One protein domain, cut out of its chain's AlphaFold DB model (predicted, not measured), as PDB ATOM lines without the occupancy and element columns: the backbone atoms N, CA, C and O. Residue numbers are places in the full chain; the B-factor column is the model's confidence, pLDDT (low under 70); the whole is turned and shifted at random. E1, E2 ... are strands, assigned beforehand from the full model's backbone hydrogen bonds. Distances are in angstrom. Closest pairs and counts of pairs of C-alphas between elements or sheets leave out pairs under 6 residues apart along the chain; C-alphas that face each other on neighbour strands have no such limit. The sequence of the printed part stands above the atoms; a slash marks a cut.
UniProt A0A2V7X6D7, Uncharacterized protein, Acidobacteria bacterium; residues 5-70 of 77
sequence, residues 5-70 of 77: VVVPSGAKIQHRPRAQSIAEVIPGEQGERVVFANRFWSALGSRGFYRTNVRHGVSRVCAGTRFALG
ATOM      1  N   VAL A   5      13.305 -24.464 -39.619       58.47
ATOM      2  CA  VAL A   5      14.217 -23.312 -39.586       58.47
ATOM      3  C   VAL A   5      14.345 -22.772 -41.002       58.47
ATOM      4  O   VAL A   5      14.622 -23.545 -41.918       58.47
ATOM      5  N   VAL A   6      14.164 -21.462 -41.167       56.06
ATOM      6  CA  VAL A   6      14.456 -20.765 -42.425       56.06
ATOM      7  C   VAL A   6      15.841 -20.141 -42.363       56.06
ATOM      8  O   VAL A   6      16.108 -19.367 -41.458       56.06
ATOM      9  N   VAL A   7      16.737 -20.474 -43.291       60.88
ATOM     10  CA  VAL A   7      18.056 -19.823 -43.421       60.88
ATOM     11  C   VAL A   7      18.417 -19.631 -44.900       60.88
ATOM     12  O   VAL A   7      17.957 -20.413 -45.732       60.88
ATOM     13  N   PRO A   8      19.221 -18.604 -45.242       55.41
ATOM     14  CA  PRO A   8      19.627 -18.307 -46.619       55.41
ATOM     15  C   PRO A   8      20.647 -19.303 -47.182       55.41
ATOM     16  O   PRO A   8      20.816 -19.382 -48.382       55.41
ATOM     17  N   SER A   9      21.352 -20.055 -46.338       62.22
ATOM     18  CA  SER A   9      22.155 -21.224 -46.722       62.22
ATOM     19  C   SER A   9      22.316 -22.108 -45.492       62.22
ATOM     20  O   SER A   9      22.408 -21.600 -44.370       62.22
ATOM     21  N   GLY A  10      22.309 -23.425 -45.671       68.69
ATOM     22  CA  GLY A  10      22.297 -24.359 -44.548       68.69
ATOM     23  C   GLY A  10      22.930 -25.690 -44.904       68.69
ATOM     24  O   GLY A  10      22.831 -26.160 -46.028       68.69
ATOM     25  N   ALA A  11      23.587 -26.310 -43.936       74.06
ATOM     26  CA  ALA A  11      24.037 -27.685 -44.030       74.06
ATOM     27  C   ALA A  11      23.188 -28.545 -43.099       74.06
ATOM     28  O   ALA A  11      22.964 -28.177 -41.942       74.06
ATOM     29  N   LYS A  12      22.752 -29.706 -43.585       84.44
ATOM     30  CA  LYS A  12      22.204 -30.766 -42.738       84.44
ATOM     31  C   LYS A  12      23.223 -31.884 -42.603       84.44
ATOM     32  O   LYS A  12      23.865 -32.272 -43.571       84.44
ATOM     33  N   ILE A  13      23.359 -32.413 -41.399       86.25
ATOM     34  CA  ILE A  13      24.157 -33.595 -41.097       86.25
ATOM     35  C   ILE A  13      23.187 -34.685 -40.673       86.25
ATOM     36  O   ILE A  13      22.559 -34.601 -39.616       86.25
ATOM     37  N   GLN A  14      23.063 -35.698 -41.518       89.12
ATOM     38  CA  GLN A  14      22.196 -36.841 -41.312       89.12
ATOM     39  C   GLN A  14      22.954 -37.962 -40.609       89.12
ATOM     40  O   GLN A  14      23.945 -38.475 -41.132       89.12
ATOM     41  N   HIS A  15      22.449 -38.397 -39.454       89.19
ATOM     42  CA  HIS A  15      22.958 -39.598 -38.803       89.19
ATOM     43  C   HIS A  15      22.532 -40.848 -39.587       89.19
ATOM     44  O   HIS A  15      21.410 -40.926 -40.094       89.19
ATOM     45  N   ARG A  16      23.399 -41.855 -39.692       89.88
ATOM     46  CA  ARG A  16      23.045 -43.134 -40.315       89.88
ATOM     47  C   ARG A  16      23.365 -44.276 -39.356       89.88
ATOM     48  O   ARG A  16      24.483 -44.334 -38.851       89.88
ATOM     49  N   PRO A  17      22.411 -45.180 -39.070       86.69
ATOM     50  CA  PRO A  17      22.681 -46.317 -38.201       86.69
ATOM     51  C   PRO A  17      23.851 -47.141 -38.743       86.69
ATOM     52  O   PRO A  17      23.812 -47.570 -39.893       86.69
ATOM     53  N   ARG A  18      24.873 -47.370 -37.908       88.69
ATOM     54  CA  ARG A  18      26.050 -48.199 -38.241       88.69
ATOM     55  C   ARG A  18      26.805 -47.735 -39.498       88.69
ATOM     56  O   ARG A  18      27.468 -48.535 -40.146       88.69
ATOM     57  N   ALA A  19      26.702 -46.453 -39.839       90.62
ATOM     58  CA  ALA A  19      27.394 -45.858 -40.970       90.62
ATOM     59  C   ALA A  19      27.808 -44.418 -40.653       90.62
ATOM     60  O   ALA A  19      27.296 -43.787 -39.728       90.62
ATOM     61  N   GLN A  20      28.729 -43.879 -41.449       92.00
ATOM     62  CA  GLN A  20      29.149 -42.492 -41.300       92.00
ATOM     63  C   GLN A  20      27.984 -41.535 -41.587       92.00
ATOM     64  O   GLN A  20      27.167 -41.766 -42.494       92.00
ATOM     65  N   SER A  21      27.932 -40.457 -40.802       91.00
ATOM     66  CA  SER A  21      26.998 -39.357 -41.030       91.00
ATOM     67  C   SER A  21      27.313 -38.667 -42.352       91.00
ATOM     68  O   SER A  21      28.479 -38.517 -42.709       91.00
ATOM     69  N   ILE A  22      26.276 -38.240 -43.062       90.06
ATOM     70  CA  ILE A  22      26.419 -37.536 -44.338       90.06
ATOM     71  C   ILE A  22      26.075 -36.069 -44.117       90.06
ATOM     72  O   ILE A  22      25.049 -35.764 -43.509       90.06
ATOM     73  N   ALA A  23      26.934 -35.178 -44.605       87.88
ATOM     74  CA  ALA A  23      26.642 -33.757 -44.692       87.88
ATOM     75  C   ALA A  23      26.093 -33.436 -46.086       87.88
ATOM     76  O   ALA A  23      26.688 -33.819 -47.088       87.88
ATOM     77  N   GLU A  24      24.981 -32.716 -46.139       87.56
ATOM     78  CA  GLU A  24      24.430 -32.164 -47.371       87.56
ATOM     79  C   GLU A  24      24.349 -30.648 -47.220       87.56
ATOM     80  O   GLU A  24      23.765 -30.140 -46.258       87.56
ATOM     81  N   VAL A  25      24.979 -29.936 -48.153       86.31
ATOM     82  CA  VAL A  25      25.013 -28.476 -48.173       86.31
ATOM     83  C   VAL A  25      23.951 -27.982 -49.134       86.31
ATOM     84  O   VAL A  25      23.910 -28.394 -50.288       86.31
ATOM     85  N   ILE A  26      23.117 -27.078 -48.641       86.44
ATOM     86  CA  ILE A  26      22.125 -26.362 -49.422       86.44
ATOM     87  C   ILE A  26      22.729 -24.978 -49.677       86.44
ATOM     88  O   ILE A  26      22.764 -24.154 -48.748       86.44
ATOM     89  N   PRO A  27      23.302 -24.743 -50.876       81.88
ATOM     90  CA  PRO A  27      23.723 -23.405 -51.254       81.88
ATOM     91  C   PRO A  27      22.490 -22.507 -51.287       81.88
ATOM     92  O   PRO A  27      21.373 -22.985 -51.489       81.88
ATOM     93  N   GLY A  28      22.692 -21.218 -51.064       79.75
ATOM     94  CA  GLY A  28      21.619 -20.281 -51.311       79.75
ATOM     95  C   GLY A  28      22.124 -18.879 -51.560       79.75
ATOM     96  O   GLY A  28      23.164 -18.459 -51.035       79.75
ATOM     97  N   GLU A  29      21.383 -18.197 -52.416       82.62
ATOM     98  CA  GLU A  29      21.642 -16.847 -52.873       82.62
ATOM     99  C   GLU A  29      20.803 -15.824 -52.101       82.62
ATOM    100  O   GLU A  29      19.914 -16.137 -51.297       82.62
ATOM    101  N   GLN A  30      21.108 -14.546 -52.313       83.75
ATOM    102  CA  GLN A  30      20.339 -13.476 -51.701       83.75
ATOM    103  C   GLN A  30      18.883 -13.532 -52.180       83.75
ATOM    104  O   GLN A  30      18.597 -13.448 -53.366       83.75
ATOM    105  N   GLY A  31      17.958 -13.627 -51.224       83.75
ATOM    106  CA  GLY A  31      16.521 -13.734 -51.497       83.75
ATOM    107  C   GLY A  31      15.979 -15.157 -51.384       83.75
ATOM    108  O   GLY A  31      14.788 -15.323 -51.127       83.75
ATOM    109  N   GLU A  32      16.839 -16.174 -51.436       84.75
ATOM    110  CA  GLU A  32      16.423 -17.567 -51.297       84.75
ATOM    111  C   GLU A  32      16.166 -17.961 -49.840       84.75
ATOM    112  O   GLU A  32      16.650 -17.339 -48.880       84.75
ATOM    113  N   ARG A  33      15.338 -18.992 -49.666       84.44
ATOM    114  CA  ARG A  33      14.883 -19.488 -48.367       84.44
ATOM    115  C   ARG A  33      14.834 -21.008 -48.403       84.44
ATOM    116  O   ARG A  33      14.282 -21.589 -49.330       84.44
ATOM    117  N   VAL A  34      15.348 -21.641 -47.358       81.88
ATOM    118  CA  VAL A  34      15.291 -23.097 -47.192       81.88
ATOM    119  C   VAL A  34      14.378 -23.427 -46.024       81.88
ATOM    120  O   VAL A  34      14.520 -22.825 -44.969       81.88
ATOM    121  N   VAL A  35      13.478 -24.398 -46.180       85.31
ATOM    122  CA  VAL A  35      12.644 -24.923 -45.089       85.31
ATOM    123  C   VAL A  35      13.010 -26.382 -44.852       85.31
ATOM    124  O   VAL A  35      12.954 -27.199 -45.767       85.31
ATOM    125  N   PHE A  36      13.367 -26.736 -43.620       80.62
ATOM    126  CA  PHE A  36      13.646 -28.124 -43.250       80.62
ATOM    127  C   PHE A  36      13.227 -28.429 -41.816       80.62
ATOM    128  O   PHE A  36      13.273 -27.563 -40.945       80.62
ATOM    129  N   ALA A  37      12.867 -29.688 -41.558       83.06
ATOM    130  CA  ALA A  37      12.596 -30.175 -40.212       83.06
ATOM    131  C   ALA A  37      13.886 -30.200 -39.374       83.06
ATOM    132  O   ALA A  37      14.897 -30.774 -39.775       83.06
ATOM    133  N   ASN A  38      13.855 -29.598 -38.185       80.56
ATOM    134  CA  ASN A  38      15.068 -29.333 -37.411       80.56
ATOM    135  C   ASN A  38      15.547 -30.498 -36.529       80.56
ATOM    136  O   ASN A  38      16.643 -30.416 -35.976       80.56
ATOM    137  N   ARG A  39      14.727 -31.545 -36.363       82.44
ATOM    138  CA  ARG A  39      14.992 -32.659 -35.436       82.44
ATOM    139  C   ARG A  39      15.149 -33.991 -36.150       82.44
ATOM    140  O   ARG A  39      16.019 -34.779 -35.788       82.44
ATOM    141  N   PHE A  40      14.317 -34.241 -37.159       88.06
ATOM    142  CA  PHE A  40      14.331 -35.500 -37.888       88.06
ATOM    143  C   PHE A  40      14.171 -35.286 -39.381       88.06
ATOM    144  O   PHE A  40      13.426 -34.407 -39.805       88.06
ATOM    145  N   TRP A  41      14.813 -36.156 -40.148       87.00
ATOM    146  CA  TRP A  41      14.637 -36.264 -41.588       87.00
ATOM    147  C   TRP A  41      14.055 -37.628 -41.943       87.00
ATOM    148  O   TRP A  41      14.282 -38.610 -41.229       87.00
ATOM    149  N   SER A  42      13.291 -37.678 -43.031       89.06
ATOM    150  CA  SER A  42      12.787 -38.931 -43.583       89.06
ATOM    151  C   SER A  42      13.849 -39.529 -44.496       89.06
ATOM    152  O   SER A  42      14.229 -38.917 -45.492       89.06
ATOM    153  N   ALA A  43      14.365 -40.698 -44.140       88.62
ATOM    154  CA  ALA A  43      15.372 -41.406 -44.916       88.62
ATOM    155  C   ALA A  43      14.788 -42.702 -45.474       88.62
ATOM    156  O   ALA A  43      14.066 -43.407 -44.770       88.62
ATOM    157  N   LEU A  44      15.122 -43.033 -46.721       90.62
ATOM    158  CA  LEU A  44      14.728 -44.300 -47.326       90.62
ATOM    159  C   LEU A  44      15.637 -45.428 -46.811       90.62
ATOM    160  O   LEU A  44      16.863 -45.314 -46.845       90.62
ATOM    161  N   GLY A  45      15.035 -46.504 -46.309       88.38
ATOM    162  CA  GLY A  45      15.716 -47.736 -45.913       88.38
ATOM    163  C   GLY A  45      15.111 -48.961 -46.598       88.38
ATOM    164  O   GLY A  45      14.130 -48.864 -47.330       88.38
ATOM    165  N   SER A  46      15.664 -50.141 -46.316       89.81
ATOM    166  CA  SER A  46      15.227 -51.409 -46.925       89.81
ATOM    167  C   SER A  46      13.781 -51.809 -46.604       89.81
ATOM    168  O   SER A  46      13.194 -52.598 -47.333       89.81
ATOM    169  N   ARG A  47      13.200 -51.269 -45.524       92.50
ATOM    170  CA  ARG A  47      11.811 -51.516 -45.093       92.50
ATOM    171  C   ARG A  47      10.912 -50.281 -45.238       92.50
ATOM    172  O   ARG A  47       9.916 -50.163 -44.534       92.50
ATOM    173  N   GLY A  48      11.286 -49.345 -46.108       93.44
ATOM    174  CA  GLY A  48      10.587 -48.073 -46.297       93.44
ATOM    175  C   GLY A  48      11.232 -46.910 -45.546       93.44
ATOM    176  O   GLY A  48      12.402 -46.965 -45.152       93.44
ATOM    177  N   PHE A  49      10.479 -45.822 -45.394       92.38
ATOM    178  CA  PHE A  49      10.976 -44.603 -44.767       92.38
ATOM    179  C   PHE A  49      11.109 -44.749 -43.252       92.38
ATOM    180  O   PHE A  49      10.231 -45.280 -42.574       92.38
ATOM    181  N   TYR A  50      12.201 -44.221 -42.710       90.06
ATOM    182  CA  TYR A  50      12.433 -44.143 -41.274       90.06
ATOM    183  C   TYR A  50      12.925 -42.752 -40.877       90.06
ATOM    184  O   TYR A  50      13.457 -41.988 -41.687       90.06
ATOM    185  N   ARG A  51      12.743 -42.418 -39.598       91.31
ATOM    186  CA  ARG A  51      13.212 -41.152 -39.030       91.31
ATOM    187  C   ARG A  51      14.677 -41.278 -38.661       91.31
ATOM    188  O   ARG A  51      15.052 -42.155 -37.886       91.31
ATOM    189  N   THR A  52      15.480 -40.348 -39.144       90.44
ATOM    190  CA  THR A  52      16.853 -40.179 -38.683       90.44
ATOM    191  C   THR A  52      17.030 -38.837 -37.994       90.44
ATOM    192  O   THR A  52      16.415 -37.847 -38.385       90.44
ATOM    193  N   ASN A  53      17.866 -38.811 -36.957       90.25
ATOM    194  CA  ASN A  53      18.277 -37.570 -36.319       90.25
ATOM    195  C   ASN A  53      19.104 -36.737 -37.300       90.25
ATOM    196  O   ASN A  53      20.015 -37.250 -37.957       90.25
ATOM    197  N   VAL A  54      18.816 -35.440 -37.336       88.56
ATOM    198  CA  VAL A  54      19.604 -34.469 -38.094       88.56
ATOM    199  C   VAL A  54      20.175 -33.402 -37.183       88.56
ATOM    200  O   VAL A  54      19.534 -32.961 -36.230       88.56
ATOM    201  N   ARG A  55      21.391 -32.968 -37.501       87.88
ATOM    202  CA  ARG A  55      21.933 -31.692 -37.034       87.88
ATOM    203  C   ARG A  55      21.899 -30.717 -38.197       87.88
ATOM    204  O   ARG A  55      22.039 -31.127 -39.344       87.88
ATOM    205  N   HIS A  56      21.715 -29.443 -37.903       86.12
ATOM    206  CA  HIS A  56      21.812 -28.384 -38.893       86.12
ATOM    207  C   HIS A  56      22.888 -27.396 -38.463       86.12
ATOM    208  O   HIS A  56      23.159 -27.234 -37.274       86.12
ATOM    209  N   GLY A  57      23.517 -26.765 -39.440       84.50
ATOM    210  CA  GLY A  57      24.538 -25.761 -39.212       84.50
ATOM    211  C   GLY A  57      24.671 -24.850 -40.416       84.50
ATOM    212  O   GLY A  57      24.073 -25.079 -41.465       84.50
ATOM    213  N   VAL A  58      25.475 -23.813 -40.259       85.19
ATOM    214  CA  VAL A  58      25.865 -22.925 -41.350       85.19
ATOM    215  C   VAL A  58      27.367 -23.043 -41.546       85.19
ATOM    216  O   VAL A  58      28.117 -23.172 -40.576       85.19
ATOM    217  N   SER A  59      27.816 -23.028 -42.798       84.69
ATOM    218  CA  SER A  59      29.249 -23.032 -43.096       84.69
ATOM    219  C   SER A  59      29.910 -21.763 -42.566       84.69
ATOM    220  O   SER A  59      29.298 -20.689 -42.581       84.69
ATOM    221  N   ARG A  60      31.177 -21.884 -42.152       87.25
ATOM    222  CA  ARG A  60      32.022 -20.736 -41.808       87.25
ATOM    223  C   ARG A  60      32.066 -19.758 -42.986       87.25
ATOM    224  O   ARG A  60      32.195 -20.173 -44.135       87.25
ATOM    225  N   VAL A  61      31.974 -18.465 -42.688       89.31
ATOM    226  CA  VAL A  61      32.198 -17.400 -43.669       89.31
ATOM    227  C   VAL A  61      33.707 -17.199 -43.800       89.31
ATOM    228  O   VAL A  61      34.363 -16.863 -42.819       89.31
ATOM    229  N   CYS A  62      34.264 -17.461 -44.985       90.94
ATOM    230  CA  CYS A  62      35.699 -17.293 -45.247       90.94
ATOM    231  C   CYS A  62      36.065 -15.861 -45.678       90.94
ATOM    232  O   CYS A  62      37.215 -15.465 -45.531       90.94
ATOM    233  N   ALA A  63      35.102 -15.097 -46.204       92.19
ATOM    234  CA  ALA A  63      35.242 -13.692 -46.587       92.19
ATOM    235  C   ALA A  63      33.860 -13.009 -46.622       92.19
ATOM    236  O   ALA A  63      32.848 -13.673 -46.858       92.19
ATOM    237  N   GLY A  64      33.822 -11.688 -46.419       92.50
ATOM    238  CA  GLY A  64      32.584 -10.900 -46.423       92.50
ATOM    239  C   GLY A  64      31.730 -11.079 -45.162       92.50
ATOM    240  O   GLY A  64      32.222 -11.490 -44.113       92.50
ATOM    241  N   THR A  65      30.439 -10.747 -45.258       89.81
ATOM    242  CA  THR A  65      29.461 -10.877 -44.160       89.81
ATOM    243  C   THR A  65      28.230 -11.634 -44.645       89.81
ATOM    244  O   THR A  65      27.799 -11.457 -45.783       89.81
ATOM    245  N   ARG A  66      27.642 -12.467 -43.780       87.31
ATOM    246  CA  ARG A  66      26.385 -13.173 -44.055       87.31
ATOM    247  C   ARG A  66      25.322 -12.745 -43.052       87.31
ATOM    248  O   ARG A  66      25.520 -12.895 -41.851       87.31
ATOM    249  N   PHE A  67      24.178 -12.304 -43.561       86.44
ATOM    250  CA  PHE A  67      22.975 -12.048 -42.773       86.44
ATOM    251  C   PHE A  67      21.934 -13.126 -43.056       86.44
ATOM    252  O   PHE A  67      21.791 -13.574 -44.192       86.44
ATOM    253  N   ALA A  68      21.215 -13.550 -42.021       83.12
ATOM    254  CA  ALA A  68      20.186 -14.576 -42.105       83.12
ATOM    255  C   ALA A  68      19.011 -14.215 -41.196       83.12
ATOM    256  O   ALA A  68      19.218 -13.735 -40.084       83.12
ATOM    257  N   LEU A  69      17.793 -14.493 -41.657       85.00
ATOM    258  CA  LEU A  69      16.585 -14.425 -40.839       85.00
ATOM    259  C   LEU A  69      16.101 -15.844 -40.559       85.00
ATOM    260  O   LEU A  69      15.724 -16.551 -41.490       85.00
ATOM    261  N   GLY A  70      16.106 -16.219 -39.281       84.19
ATOM    262  CA  GLY A  70      15.568 -17.479 -38.784       84.19
ATOM    263  C   GLY A  70      14.102 -17.361 -38.392       84.19
ATOM    264  O   GLY A  70      13.765 -16.551 -37.536       84.19
TER     265      GLY A  70
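Overview. This is residues 5 to 70 of the 77 residues of an uncharacterized protein of Acidobacteria bacterium (UniProt A0A2V7X6D7). Hairpins E2-E3 and E5-E6 form one curled sheet like part of a barrel; the short pair E1-E4 sits beside it, and residues 60 to 65 stick out. The 66 printed residues include six named strands, E1 to E6 in order; the larger sheet, antiparallel, runs E3 E2 E6 E5. It is all strand, loose, with radius of gyration of the C-alphas 13.7 A, spanning 44 by 21 by 15 A.

Arrangement. E1, residues 5 to 7, is antiparallel to E4, residues 34 to 37: N 34 to O 7, 3.3 A. E2, residues 10 to 16, and E3, 19 to 26, form a hairpin: N 14 to O 22, 2.8 A. E5, 40 to 45, and E6, 48 to 57, form another: N 43 to O 50, 2.9 A. E6 bends by 51 degrees at residue 53 and pairs with E2: N 13 to O 55, 2.8 A.

Along the chain. E1 begins at C-alpha 5, (14.217, -23.312, -39.586), and E6, 27.3 A long, ends at C-alpha 57, (24.538, -25.761, -39.212).

Size, cuts and confidence. The printed part has no cut and no long link; pLDDT is under 70 at residues 5 to 10.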